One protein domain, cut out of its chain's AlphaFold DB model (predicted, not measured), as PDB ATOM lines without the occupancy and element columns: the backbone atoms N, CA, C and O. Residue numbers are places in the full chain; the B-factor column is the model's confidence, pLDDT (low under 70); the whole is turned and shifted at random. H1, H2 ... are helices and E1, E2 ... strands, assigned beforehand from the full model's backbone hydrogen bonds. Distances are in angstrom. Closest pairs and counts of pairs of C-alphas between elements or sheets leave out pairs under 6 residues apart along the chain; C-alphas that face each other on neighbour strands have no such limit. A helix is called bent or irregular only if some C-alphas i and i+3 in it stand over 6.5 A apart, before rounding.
ATOM      1  N   VAL A   7      96.450  94.302 117.588       98.38
ATOM      2  CA  VAL A   7      97.205  93.937 118.782       98.38
ATOM      3  C   VAL A   7      96.220  93.391 119.803       98.38
ATOM      4  O   VAL A   7      95.292  94.086 120.199       98.38
ATOM      5  N   VAL A   8      96.440  92.149 120.227       98.06
ATOM      6  CA  VAL A   8      95.607  91.462 121.221       98.06
ATOM      7  C   VAL A   8      96.464  91.096 122.424       98.06
ATOM      8  O   VAL A   8      97.521  90.468 122.266       98.06
ATOM      9  N   GLY A   9      96.009  91.455 123.620       97.25
ATOM     10  CA  GLY A   9      96.606  91.054 124.895       97.25
ATOM     11  C   GLY A   9      95.634  90.217 125.718       97.25
ATOM     12  O   GLY A   9      94.429  90.427 125.643       97.25
ATOM     13  N   ALA A  10      96.155  89.275 126.505       96.56
ATOM     14  CA  ALA A  10      95.363  88.477 127.436       96.56
ATOM     15  C   ALA A  10      96.144  88.219 128.731       96.56
ATOM     16  O   ALA A  10      97.343  87.939 128.690       96.56
ATOM     17  N   LEU A  11      95.454  88.292 129.869       96.12
ATOM     18  CA  LEU A  11      95.917  87.772 131.153       96.12
ATOM     19  C   LEU A  11      95.457  86.328 131.262       96.12
ATOM     20  O   LEU A  11      94.254  86.071 131.292       96.12
ATOM     21  N   VAL A  12      96.407  85.404 131.332       93.25
ATOM     22  CA  VAL A  12      96.124  83.973 131.443       93.25
ATOM     23  C   VAL A  12      96.710  83.466 132.749       93.25
ATOM     24  O   VAL A  12      97.915  83.594 132.967       93.25
ATOM     25  N   GLN A  13      95.858  82.911 133.606       91.88
ATOM     26  CA  GLN A  13      96.246  82.197 134.816       91.88
ATOM     27  C   GLN A  13      95.737  80.768 134.706       91.88
ATOM     28  O   GLN A  13      94.529  80.578 134.588       91.88
ATOM     29  N   ASP A  14      96.640  79.792 134.745       87.88
ATOM     30  CA  ASP A  14      96.299  78.385 134.535       87.88
ATOM     31  C   ASP A  14      95.498  78.211 133.224       87.88
ATOM     32  O   ASP A  14      96.000  78.546 132.149       87.88
ATOM     33  N   ASP A  15      94.246  77.760 133.300       84.62
ATOM     34  CA  ASP A  15      93.321  77.571 132.174       84.62
ATOM     35  C   ASP A  15      92.323  78.736 131.985       84.62
ATOM     36  O   ASP A  15      91.423  78.676 131.138       84.62
ATOM     37  N   ARG A  16      92.460  79.821 132.758       91.25
ATOM     38  CA  ARG A  16      91.525  80.956 132.784       91.25
ATOM     39  C   ARG A  16      92.109  82.193 132.115       91.25
ATOM     40  O   ARG A  16      93.190  82.666 132.458       91.25
ATOM     41  N   VAL A  17      91.315  82.810 131.241       94.50
ATOM     42  CA  VAL A  17      91.544  84.189 130.795       94.50
ATOM     43  C   VAL A  17      90.892  85.140 131.799       94.50
ATOM     44  O   VAL A  17      89.672  85.142 131.955       94.50
ATOM     45  N   LEU A  18      91.704  85.937 132.493       97.12
ATOM     46  CA  LEU A  18      91.263  86.883 133.528       97.12
ATOM     47  C   LEU A  18      91.174  88.326 133.030       97.12
ATOM     48  O   LEU A  18      90.688  89.196 133.744       97.12
ATOM     49  N   GLY A  19      91.624  88.591 131.813       97.19
ATOM     50  CA  GLY A  19      91.479  89.887 131.181       97.19
ATOM     51  C   GLY A  19      92.005  89.866 129.761       97.19
ATOM     52  O   GLY A  19      92.783  88.984 129.396       97.19
ATOM     53  N   MET A  20      91.565  90.817 128.953       98.19
ATOM     54  CA  MET A  20      91.985  90.956 127.567       98.19
ATOM     55  C   MET A  20      91.782  92.372 127.053       98.19
ATOM     56  O   MET A  20      90.974  93.125 127.591       98.19
ATOM     57  N   PHE A  21      92.494  92.702 125.984       98.62
ATOM     58  CA  PHE A  21      92.213  93.869 125.161       98.62
ATOM     59  C   PHE A  21      92.470  93.553 123.695       98.62
ATOM     60  O   PHE A  21      93.269  92.664 123.372       98.62
ATOM     61  N   GLU A  22      91.855  94.340 122.821       98.69
ATOM     62  CA  GLU A  22      92.155  94.341 121.397       98.69
ATOM     63  C   GLU A  22      92.183  95.774 120.849       98.69
ATOM     64  O   GLU A  22      91.329  96.602 121.164       98.69
ATOM     65  N   HIS A  23      93.188  96.070 120.024       98.75
ATOM     66  CA  HIS A  23      93.390  97.385 119.420       98.75
ATOM     67  C   HIS A  23      93.834  97.266 117.964       98.75
ATOM     68  O   HIS A  23      94.514  96.309 117.588       98.75
ATOM     69  N   HIS A  24      93.519  98.257 117.136       98.38
ATOM     70  CA  HIS A  24      94.060  98.355 115.787       98.38
ATOM     71  C   HIS A  24      95.572  98.601 115.785       98.38
ATOM     72  O   HIS A  24      96.049  99.577 116.356       98.38
ATOM     73  N   THR A  25      96.337  97.755 115.088       98.12
ATOM     74  CA  THR A  25      97.807  97.814 115.040       98.12
ATOM     75  C   THR A  25      98.335  99.157 114.545       98.12
ATOM     76  O   THR A  25      99.381  99.602 115.002       98.12
ATOM     77  N   HIS A  26      97.652  99.805 113.600       97.69
ATOM     78  CA  HIS A  26      98.115 101.078 113.041       97.69
ATOM     79  C   HIS A  26      98.058 102.247 114.044       97.69
ATOM     80  O   HIS A  26      98.706 103.261 113.802       97.69
ATOM     81  N   LEU A  27      97.344 102.076 115.161       98.25
ATOM     82  CA  LEU A  27      97.248 103.029 116.270       98.25
ATOM     83  C   LEU A  27      98.131 102.640 117.468       98.25
ATOM     84  O   LEU A  27      98.163 103.353 118.466       98.25
ATOM     85  N   VAL A  28      98.849 101.514 117.394       98.50
ATOM     86  CA  VAL A  28      99.703 101.030 118.486       98.50
ATOM     87  C   VAL A  28     101.175 101.207 118.128       98.50
ATOM     88  O   VAL A  28     101.758 100.412 117.386       98.50
ATOM     89  N   ASP A  29     101.789 102.239 118.700       98.44
ATOM     90  CA  ASP A  29     103.240 102.383 118.768       98.44
ATOM     91  C   ASP A  29     103.816 101.718 120.038       98.44
ATOM     92  O   ASP A  29     103.118 101.009 120.767       98.44
ATOM     93  N   LEU A  30     105.115 101.903 120.297       98.44
ATOM     94  CA  LEU A  30     105.761 101.345 121.488       98.44
ATOM     95  C   LEU A  30     105.169 101.922 122.782       98.44
ATOM     96  O   LEU A  30     104.977 101.172 123.737       98.44
ATOM     97  N   GLY A  31     104.882 103.226 122.821       98.62
ATOM     98  CA  GLY A  31     104.333 103.888 124.003       98.62
ATOM     99  C   GLY A  31     102.953 103.338 124.341       98.62
ATOM    100  O   GLY A  31     102.740 102.840 125.445       98.62
ATOM    101  N   LYS A  32     102.062 103.299 123.347       98.50
ATOM    102  CA  LYS A  32     100.724 102.716 123.479       98.50
ATOM    103  C   LYS A  32     100.784 101.239 123.861       98.50
ATOM    104  O   LYS A  32     100.018 100.794 124.709       98.50
ATOM    105  N   LEU A  33     101.701 100.461 123.280       98.69
ATOM    106  CA  LEU A  33     101.863  99.052 123.649       98.69
ATOM    107  C   LEU A  33     102.254  98.895 125.126       98.69
ATOM    108  O   LEU A  33     101.701  98.034 125.813       98.69
ATOM    109  N   VAL A  34     103.178  99.724 125.617       98.38
ATOM    110  CA  VAL A  34     103.575  99.743 127.031       98.38
ATOM    111  C   VAL A  34     102.391 100.126 127.919       98.38
ATOM    112  O   VAL A  34     102.143  99.428 128.900       98.38
ATOM    113  N   GLU A  35     101.631 101.162 127.558       98.12
ATOM    114  CA  GLU A  35     100.424 101.591 128.281       98.12
ATOM    115  C   GLU A  35      99.368 100.484 128.355       98.12
ATOM    116  O   GLU A  35      98.894 100.157 129.442       98.12
ATOM    117  N   LEU A  36      99.037  99.860 127.221       98.38
ATOM    118  CA  LEU A  36      98.041  98.790 127.143       98.38
ATOM    119  C   LEU A  36      98.459  97.574 127.975       98.38
ATOM    120  O   LEU A  36      97.654  97.024 128.727       98.38
ATOM    121  N   VAL A  37      99.724  97.151 127.877       97.50
ATOM    122  CA  VAL A  37     100.235  96.007 128.646       97.50
ATOM    123  C   VAL A  37     100.309  96.329 130.137       97.50
ATOM    124  O   VAL A  37      99.946  95.476 130.947       97.50
ATOM    125  N   ALA A  38     100.753  97.529 130.519       96.19
ATOM    126  CA  ALA A  38     100.795  97.949 131.917       96.19
ATOM    127  C   ALA A  38      99.383  98.049 132.504       96.19
ATOM    128  O   ALA A  38      99.115  97.450 133.540       96.19
ATOM    129  N   GLY A  39      98.455  98.711 131.809       96.38
ATOM    130  CA  GLY A  39      97.064  98.824 132.240       96.38
ATOM    131  C   GLY A  39      96.384  97.464 132.377       96.38
ATOM    132  O   GLY A  39      95.662  97.222 133.343       96.38
ATOM    133  N   LEU A  40      96.654  96.539 131.450       96.56
ATOM    134  CA  LEU A  40      96.175  95.166 131.561       96.56
ATOM    135  C   LEU A  40      96.778  94.476 132.802       96.56
ATOM    136  O   LEU A  40      96.035  93.907 133.594       96.56
ATOM    137  N   ARG A  41      98.101  94.552 133.010       95.44
ATOM    138  CA  ARG A  41      98.810  93.931 134.154       95.44
ATOM    139  C   ARG A  41      98.443  94.506 135.521       95.44
ATOM    140  O   ARG A  41      98.546  93.790 136.510       95.44
ATOM    141  N   GLU A  42      98.051  95.768 135.585       94.88
ATOM    142  CA  GLU A  42      97.594  96.405 136.823       94.88
ATOM    143  C   GLU A  42      96.074  96.277 137.008       94.88
ATOM    144  O   GLU A  42      95.535  96.657 138.044       94.88
ATOM    145  N   GLY A  43      95.357  95.720 136.021       95.25
ATOM    146  CA  GLY A  43      93.900  95.592 136.063       95.25
ATOM    147  C   GLY A  43      93.168  96.934 135.978       95.25
ATOM    148  O   GLY A  43      92.025  97.035 136.411       95.25
ATOM    149  N   THR A  44      93.822  97.968 135.444       95.69
ATOM    150  CA  THR A  44      93.297  99.339 135.344       95.69
ATOM    151  C   THR A  44      92.766  99.681 133.954       95.69
ATOM    152  O   THR A  44      92.126 100.717 133.780       95.69
ATOM    153  N   LEU A  45      93.005  98.820 132.960       96.31
ATOM    154  CA  LEU A  45      92.515  99.017 131.601       96.31
ATOM    155  C   LEU A  45      90.986  98.884 131.551       96.31
ATOM    156  O   LEU A  45      90.437  97.845 131.918       96.31
ATOM    157  N   SER A  46      90.298  99.925 131.080       96.62
ATOM    158  CA  SER A  46      88.839  99.935 130.947       96.62
ATOM    159  C   SER A  46      88.397  99.765 129.497       96.62
ATOM    160  O   SER A  46      89.082 100.195 128.566       96.62
ATOM    161  N   ASN A  47      87.218  99.164 129.311       98.25
ATOM    162  CA  ASN A  47      86.588  99.049 128.001       98.25
ATOM    163  C   ASN A  47      86.429 100.416 127.326       98.25
ATOM    164  O   ASN A  47      86.842 100.593 126.187       98.25
ATOM    165  N   ASP A  48      85.862 101.379 128.055       98.25
ATOM    166  CA  ASP A  48      85.519 102.693 127.513       98.25
ATOM    167  C   ASP A  48      86.760 103.470 127.070       98.25
ATOM    168  O   ASP A  48      86.714 104.140 126.044       98.25
ATOM    169  N   ALA A  49      87.881 103.346 127.793       97.19
ATOM    170  CA  ALA A  49      89.130 103.992 127.406       97.19
ATOM    171  C   ALA A  49      89.684 103.416 126.097       97.19
ATOM    172  O   ALA A  49      90.061 104.180 125.216       97.19
ATOM    173  N   VAL A  50      89.702 102.087 125.950       98.38
ATOM    174  CA  VAL A  50      90.194 101.442 124.720       98.38
ATOM    175  C   VAL A  50      89.255 101.701 123.544       98.38
ATOM    176  O   VAL A  50      89.716 101.946 122.436       98.38
ATOM    177  N   TYR A  51      87.944 101.676 123.771       98.19
ATOM    178  CA  TYR A  51      86.965 101.930 122.717       98.19
ATOM    179  C   TYR A  51      86.985 103.395 122.251       98.19
ATOM    180  O   TYR A  51      86.917 103.666 121.055       98.19
ATOM    181  N   ALA A  52      87.130 104.350 123.175       98.00
ATOM    182  CA  ALA A  52      87.258 105.771 122.839       98.00
ATOM    183  C   ALA A  52      88.561 106.106 122.086       98.00
ATOM    184  O   ALA A  52      88.626 107.139 121.425       98.00
ATOM    185  N   ASP A  53      89.568 105.236 122.176       97.81
ATOM    186  CA  ASP A  53      90.860 105.327 121.480       97.81
ATOM    187  C   ASP A  53      90.854 104.608 120.110       97.81
ATOM    188  O   ASP A  53      91.907 104.317 119.552       97.81
ATOM    189  N   ASP A  54      89.665 104.313 119.561       97.88
ATOM    190  CA  ASP A  54      89.463 103.590 118.289       97.88
ATOM    191  C   ASP A  54      90.024 102.147 118.314       97.88
ATOM    192  O   ASP A  54      90.495 101.584 117.319       97.88
ATOM    193  N   GLY A  55      89.984 101.530 119.499       97.75
ATOM    194  CA  GLY A  55      90.210 100.106 119.723       97.75
ATOM    195  C   GLY A  55      88.910  99.292 119.787       97.75
ATOM    196  O   GLY A  55      87.800  99.813 119.715       97.75
ATOM    197  N   HIS A  56      89.038  97.974 119.977       98.19
ATOM    198  CA  HIS A  56      87.889  97.050 120.061       98.19
ATOM    199  C   HIS A  56      87.384  96.824 121.490       98.19
ATOM    200  O   HIS A  56      86.365  96.167 121.695       98.19
ATOM    201  N   GLY A  57      88.089  97.376 122.475       98.12
ATOM    202  CA  GLY A  57      87.717  97.330 123.881       98.12
ATOM    203  C   GLY A  57      88.659  96.489 124.736       98.12
ATOM    204  O   GLY A  57      89.678  95.950 124.289       98.12
ATOM    205  N   ALA A  58      88.307  96.410 126.013       98.50
ATOM    206  CA  ALA A  58      89.050  95.678 127.024       98.50
ATOM    207  C   ALA A  58      88.119  95.139 128.105       98.50
ATOM    208  O   ALA A  58      87.061  95.698 128.386       98.50
ATOM    209  N   TYR A  59      88.544  94.060 128.746       98.25
ATOM    210  CA  TYR A  59      87.844  93.456 129.866       98.25
ATOM    211  C   TYR A  59      88.853  92.990 130.912       98.25
ATOM    212  O   TYR A  59      89.859  92.373 130.568       98.25
ATOM    213  N   ILE A  60      88.551  93.233 132.185       97.56
ATOM    214  CA  ILE A  60      89.259  92.667 133.335       97.56
ATOM    215  C   ILE A  60      88.223  91.955 134.200       97.56
ATOM    216  O   ILE A  60      87.203  92.536 134.576       97.56
ATOM    217  N   SER A  61      88.478  90.691 134.516       96.88
ATOM    218  CA  SER A  61      87.627  89.917 135.412       96.88
ATOM    219  C   SER A  61      87.699  90.482 136.834       96.88
ATOM    220  O   SER A  61      88.800  90.726 137.332       96.88
ATOM    221  N   PRO A  62      86.569  90.587 137.558       94.81
ATOM    222  CA  PRO A  62      86.569  90.893 138.989       94.81
ATOM    223  C   PRO A  62      87.322  89.865 139.845       94.81
ATOM    224  O   PRO A  62      87.628  90.138 141.004       94.81
ATOM    225  N   GLU A  63      87.606  88.669 139.314       95.06
ATOM    226  CA  GLU A  63      88.448  87.652 139.962       95.06
ATOM    227  C   GLU A  63      89.946  87.984 139.872       95.06
ATOM    228  O   GLU A  63      90.745  87.386 140.590       95.06
ATOM    229  N   TYR A  64      90.346  88.946 139.034       94.50
ATOM    230  CA  TYR A  64      91.740  89.350 138.903       94.50
ATOM    231  C   TYR A  64      92.274  89.937 140.217       94.50
ATOM    232  O   TYR A  64      91.611  90.737 140.881       94.50
ATOM    233  N   ARG A  65      93.470  89.504 140.632       89.50
ATOM    234  CA  ARG A  65      94.122  89.955 141.878       89.50
ATOM    235  C   ARG A  65      95.473  90.638 141.665       89.50
ATOM    236  O   ARG A  65      95.940  91.297 142.584       89.50
ATOM    237  N   GLY A  66      96.052  90.516 140.468       80.94
ATOM    238  CA  GLY A  66      97.305  91.154 140.055       80.94
ATOM    239  C   GLY A  66      98.551  90.865 140.921       80.94
ATOM    240  O   GLY A  66      98.481  90.158 141.926       80.94
ATOM    241  N   PRO A  67      99.719  91.410 140.523       81.38
ATOM    242  CA  PRO A  67     100.115  91.660 139.139       81.38
ATOM    243  C   PRO A  67     100.804  90.428 138.524       81.38
ATOM    244  O   PRO A  67     101.475  89.636 139.194       81.38
ATOM    245  N   PHE A  68     100.698  90.298 137.202       83.50
ATOM    246  CA  PHE A  68     101.460  89.309 136.431       83.50
ATOM    247  C   PHE A  68     102.860  89.842 136.137       83.50
ATOM    248  O   PHE A  68     103.022  91.024 135.841       83.50
ATOM    249  N   ARG A  69     103.884  88.985 136.207       85.25
ATOM    250  CA  ARG A  69     105.283  89.369 135.922       85.25
ATOM    251  C   ARG A  69     105.786  88.911 134.562       85.25
ATOM    252  O   ARG A  69     106.606  89.593 133.963       85.25
ATOM    253  N   PHE A  70     105.292  87.779 134.082       94.69
ATOM    254  CA  PHE A  70     105.737  87.188 132.831       94.69
ATOM    255  C   PHE A  70     104.979  87.780 131.637       94.69
ATOM    256  O   PHE A  70     103.752  87.857 131.660       94.69
ATOM    257  N   LEU A  71     105.714  88.171 130.594       96.44
ATOM    258  CA  LEU A  71     105.168  88.674 129.337       96.44
ATOM    259  C   LEU A  71     105.660  87.793 128.189       96.44
ATOM    260  O   LEU A  71     106.842  87.808 127.852       96.44
ATOM    261  N   ALA A  72     104.739  87.058 127.567       95.75
ATOM    262  CA  ALA A  72     104.994  86.342 126.325       95.75
ATOM    263  C   ALA A  72     104.464  87.146 125.133       95.75
ATOM    264  O   ALA A  72     103.324  87.617 125.147       95.75
ATOM    265  N   VAL A  73     105.268  87.282 124.075       96.75
ATOM    266  CA  VAL A  73     104.883  88.024 122.870       96.75
ATOM    267  C   VAL A  73     104.996  87.156 121.623       96.75
ATOM    268  O   VAL A  73     106.018  86.540 121.326       96.75
ATOM    269  N   THR A  74     103.917  87.186 120.850       95.44
ATOM    270  CA  THR A  74     103.794  86.641 119.500       95.44
ATOM    271  C   THR A  74     103.388  87.750 118.533       95.44
ATOM    272  O   THR A  74     103.138  88.885 118.940       95.44
ATOM    273  N   GLY A  75     103.275  87.409 117.260       93.94
ATOM    274  CA  GLY A  75     102.791  88.251 116.179       93.94
ATOM    275  C   GLY A  75     103.906  88.700 115.228       93.94
ATOM    276  O   GLY A  75     105.063  88.826 115.638       93.94
ATOM    277  N   PRO A  76     103.590  88.944 113.947       93.94
ATOM    278  CA  PRO A  76     104.556  89.382 112.936       93.94
ATOM    279  C   PRO A  76     105.240  90.715 113.276       93.94
ATOM    280  O   PRO A  76     106.366  90.947 112.845       93.94
ATOM    281  N   ARG A  77     104.609  91.576 114.088       96.25
ATOM    282  CA  ARG A  77     105.165  92.875 114.504       96.25
ATOM    283  C   ARG A  77     105.760  92.855 115.917       96.25
ATOM    284  O   ARG A  77     106.035  93.909 116.483       96.25
ATOM    285  N   ARG A  78     106.016  91.667 116.483       95.69
ATOM    286  CA  ARG A  78     106.530  91.476 117.857       95.69
ATOM    287  C   ARG A  78     107.827  92.216 118.184       95.69
ATOM    288  O   ARG A  78     108.064  92.489 119.352       95.69
ATOM    289  N   ALA A  79     108.639  92.566 117.183       96.94
ATOM    290  CA  ALA A  79     109.851  93.362 117.385       96.94
ATOM    291  C   ALA A  79     109.564  94.719 118.053       96.94
ATOM    292  O   ALA A  79     110.410  95.214 118.791       96.94
ATOM    293  N   LEU A  80     108.354  95.271 117.874       98.06
ATOM    294  CA  LEU A  80     107.900  96.471 118.582       98.06
ATOM    295  C   LEU A  80     107.988  96.313 120.106       98.06
ATOM    296  O   LEU A  80     108.288  97.273 120.796       98.06
ATOM    297  N   ALA A  81     107.772  95.102 120.626       98.00
ATOM    298  CA  ALA A  81     107.800  94.818 122.056       98.00
ATOM    299  C   ALA A  81     109.211  94.545 122.605       98.00
ATOM    300  O   ALA A  81     109.348  94.331 123.804       98.00
ATOM    301  N   ALA A  82     110.261  94.517 121.773       98.00
ATOM    302  CA  ALA A  82     111.611  94.150 122.214       98.00
ATOM    303  C   ALA A  82     112.151  94.992 123.393       98.00
ATOM    304  O   ALA A  82     112.731  94.391 124.296       98.00
ATOM    305  N   PRO A  83     111.914  96.322 123.473       98.12
ATOM    306  CA  PRO A  83     112.339  97.131 124.622       98.12
ATOM    307  C   PRO A  83     111.676  96.755 125.956       98.12
ATOM    308  O   PRO A  83     112.124  97.203 127.004       98.12
ATOM    309  N   MET A  84     110.604  95.956 125.929       96.81
ATOM    310  CA  MET A  84     109.903  95.461 127.120       96.81
ATOM    311  C   MET A  84     110.489  94.135 127.639       96.81
ATOM    312  O   MET A  84     109.918  93.545 128.551       96.81
ATOM    313  N   GLU A  85     111.566  93.643 127.013       97.00
ATOM    314  CA  GLU A  85     112.248  92.378 127.323       97.00
ATOM    315  C   GLU A  85     111.303  91.157 127.471       97.00
ATOM    316  O   GLU A  85     111.376  90.417 128.455       97.00
ATOM    317  N   PRO A  86     110.382  90.912 126.513       97.06
ATOM    318  CA  PRO A  86     109.435  89.811 126.614       97.06
ATOM    319  C   PRO A  86     110.081  88.461 126.291       97.06
ATOM    320  O   PRO A  86     111.057  88.360 125.544       97.06
ATOM    321  N   TYR A  87     109.429  87.383 126.721       96.19
ATOM    322  CA  TYR A  87     109.657  86.068 126.139       96.19
ATOM    323  C   TYR A  87     109.002  85.988 124.751       96.19
ATOM    324  O   TYR A  87     107.776  86.018 124.616       96.19
ATOM    325  N   PHE A  88     109.804  85.868 123.693       95.44
ATOM    326  CA  PHE A  88     109.276  85.661 122.345       95.44
ATOM    327  C   PHE A  88     108.884  84.200 122.126       95.44
ATOM    328  O   PHE A  88     109.723  83.359 121.809       95.44
ATOM    329  N   ALA A  89     107.588  83.911 122.246       92.69
ATOM    330  CA  ALA A  89     107.065  82.563 122.072       92.69
ATOM    331  C   ALA A  89     107.198  82.095 120.609       92.69
ATOM    332  O   ALA A  89     106.807  82.793 119.665       92.69
ATOM    333  N   VAL A  90     107.782  80.905 120.447       91.06
ATOM    334  CA  VAL A  90     108.024  80.198 119.176       91.06
ATOM    335  C   VAL A  90     107.759  78.693 119.359       91.06
ATOM    336  O   VAL A  90     108.681  77.887 119.233       91.06
ATOM    337  N   PRO A  91     106.535  78.284 119.739       83.31
ATOM    338  CA  PRO A  91     106.243  76.874 119.986       83.31
ATOM    339  C   PRO A  91     106.531  76.052 118.729       83.31
ATOM    340  O   PRO A  91     106.121  76.419 117.629       83.31
ATOM    341  N   TYR A  92     107.297  74.973 118.906       83.75
ATOM    342  CA  TYR A  92     107.798  74.120 117.822       83.75
ATOM    343  C   TYR A  92     108.534  74.890 116.707       83.75
ATOM    344  O   TYR A  92     108.511  74.506 115.542       83.75
ATOM    345  N   GLY A  93     109.195  75.993 117.067       85.00
ATOM    346  CA  GLY A  93     110.049  76.779 116.176       85.00
ATOM    347  C   GLY A  93     109.325  77.840 115.343       85.00
ATOM    348  O   GLY A  93     110.002  78.682 114.755       85.00
TER     349      GLY A  93
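AT A GLANCE: This is residues 7 to 93 of the 117 residues of the protein "Pyruvate formate lyase-activating protein" of Anaerolineae bacterium (UniProt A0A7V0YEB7). A small wall of three strands, E1, E2 and E3, has the longest helix, H1, packed along one face in two layers, a sheet with a helix on one face. Short H2 sits beside the strands at the E3 edge, and H3 packs on residues 30 to 34 of H1, off the sheet. The 87 printed residues include three named helices and three named strands, along the chain E1 E2 H1 H2 E3 H3; the sheet, in the order E1 E2 E3, is antiparallel, and the class is mixed. The whole is compact, with a radius of gyration of the C-alphas of 12.6 A and spans of 35 by 31 by 19 A.

IN THESE COORDINATES: Find C-alpha 7 at (97.205, 93.937, 118.782); from there E1 runs 19.9 A to residue 13. E2, residues 16 to 24, covers 24.5 A and bends by 55 degrees at residue 19; E3 is residues 57 to 60, 10.7 A. H1, residues 30 to 42, is 18.1 A long; H2 is residues 47 to 52, 8.5 A. H3, residues 78 to 84, 10.6 A, ends at C-alpha 84, (109.903, 95.461, 127.120); it is irregular, with C-alphas 80 and 83 7.5 A apart.

HOW THE PARTS SIT: Look first at the hairpin E1 and E2, with N 9 and O 21 at 3.0 A; across E2 and E3, N 20 and O 59 are 2.8 A apart. H1 is over E1 and E2 at a height over the sheet of 10.0 A, along the strands; its closest C-alphas to E2 are Leu 40 and Gly 19, 7.1 A. H2 stands at the sheet's level, C-alphas Asn 47 and Ala 58 of H2 and E3 being closest at 4.3 A. H3 touches H1 at a steep tilt of 67 degrees, closest at C-alphas Leu 30 and Leu 80, 6.1 A. Each O i to N i+4 pair is within hydrogen-bond range in H1 and H2; H3 has 0 of 3, but 3 of 4 O i to N i+3 pairs.

THE WHOLE: The C-alphas of Ala 52 and Tyr 92 are the two farthest apart, 38.1 A. The printed part has no cut; the link E3 to H3, residues 61 to 77, is long, and residues 72 to 73 pair in parallel with 87 to 88. No printed residue is under 70 in pLDDT.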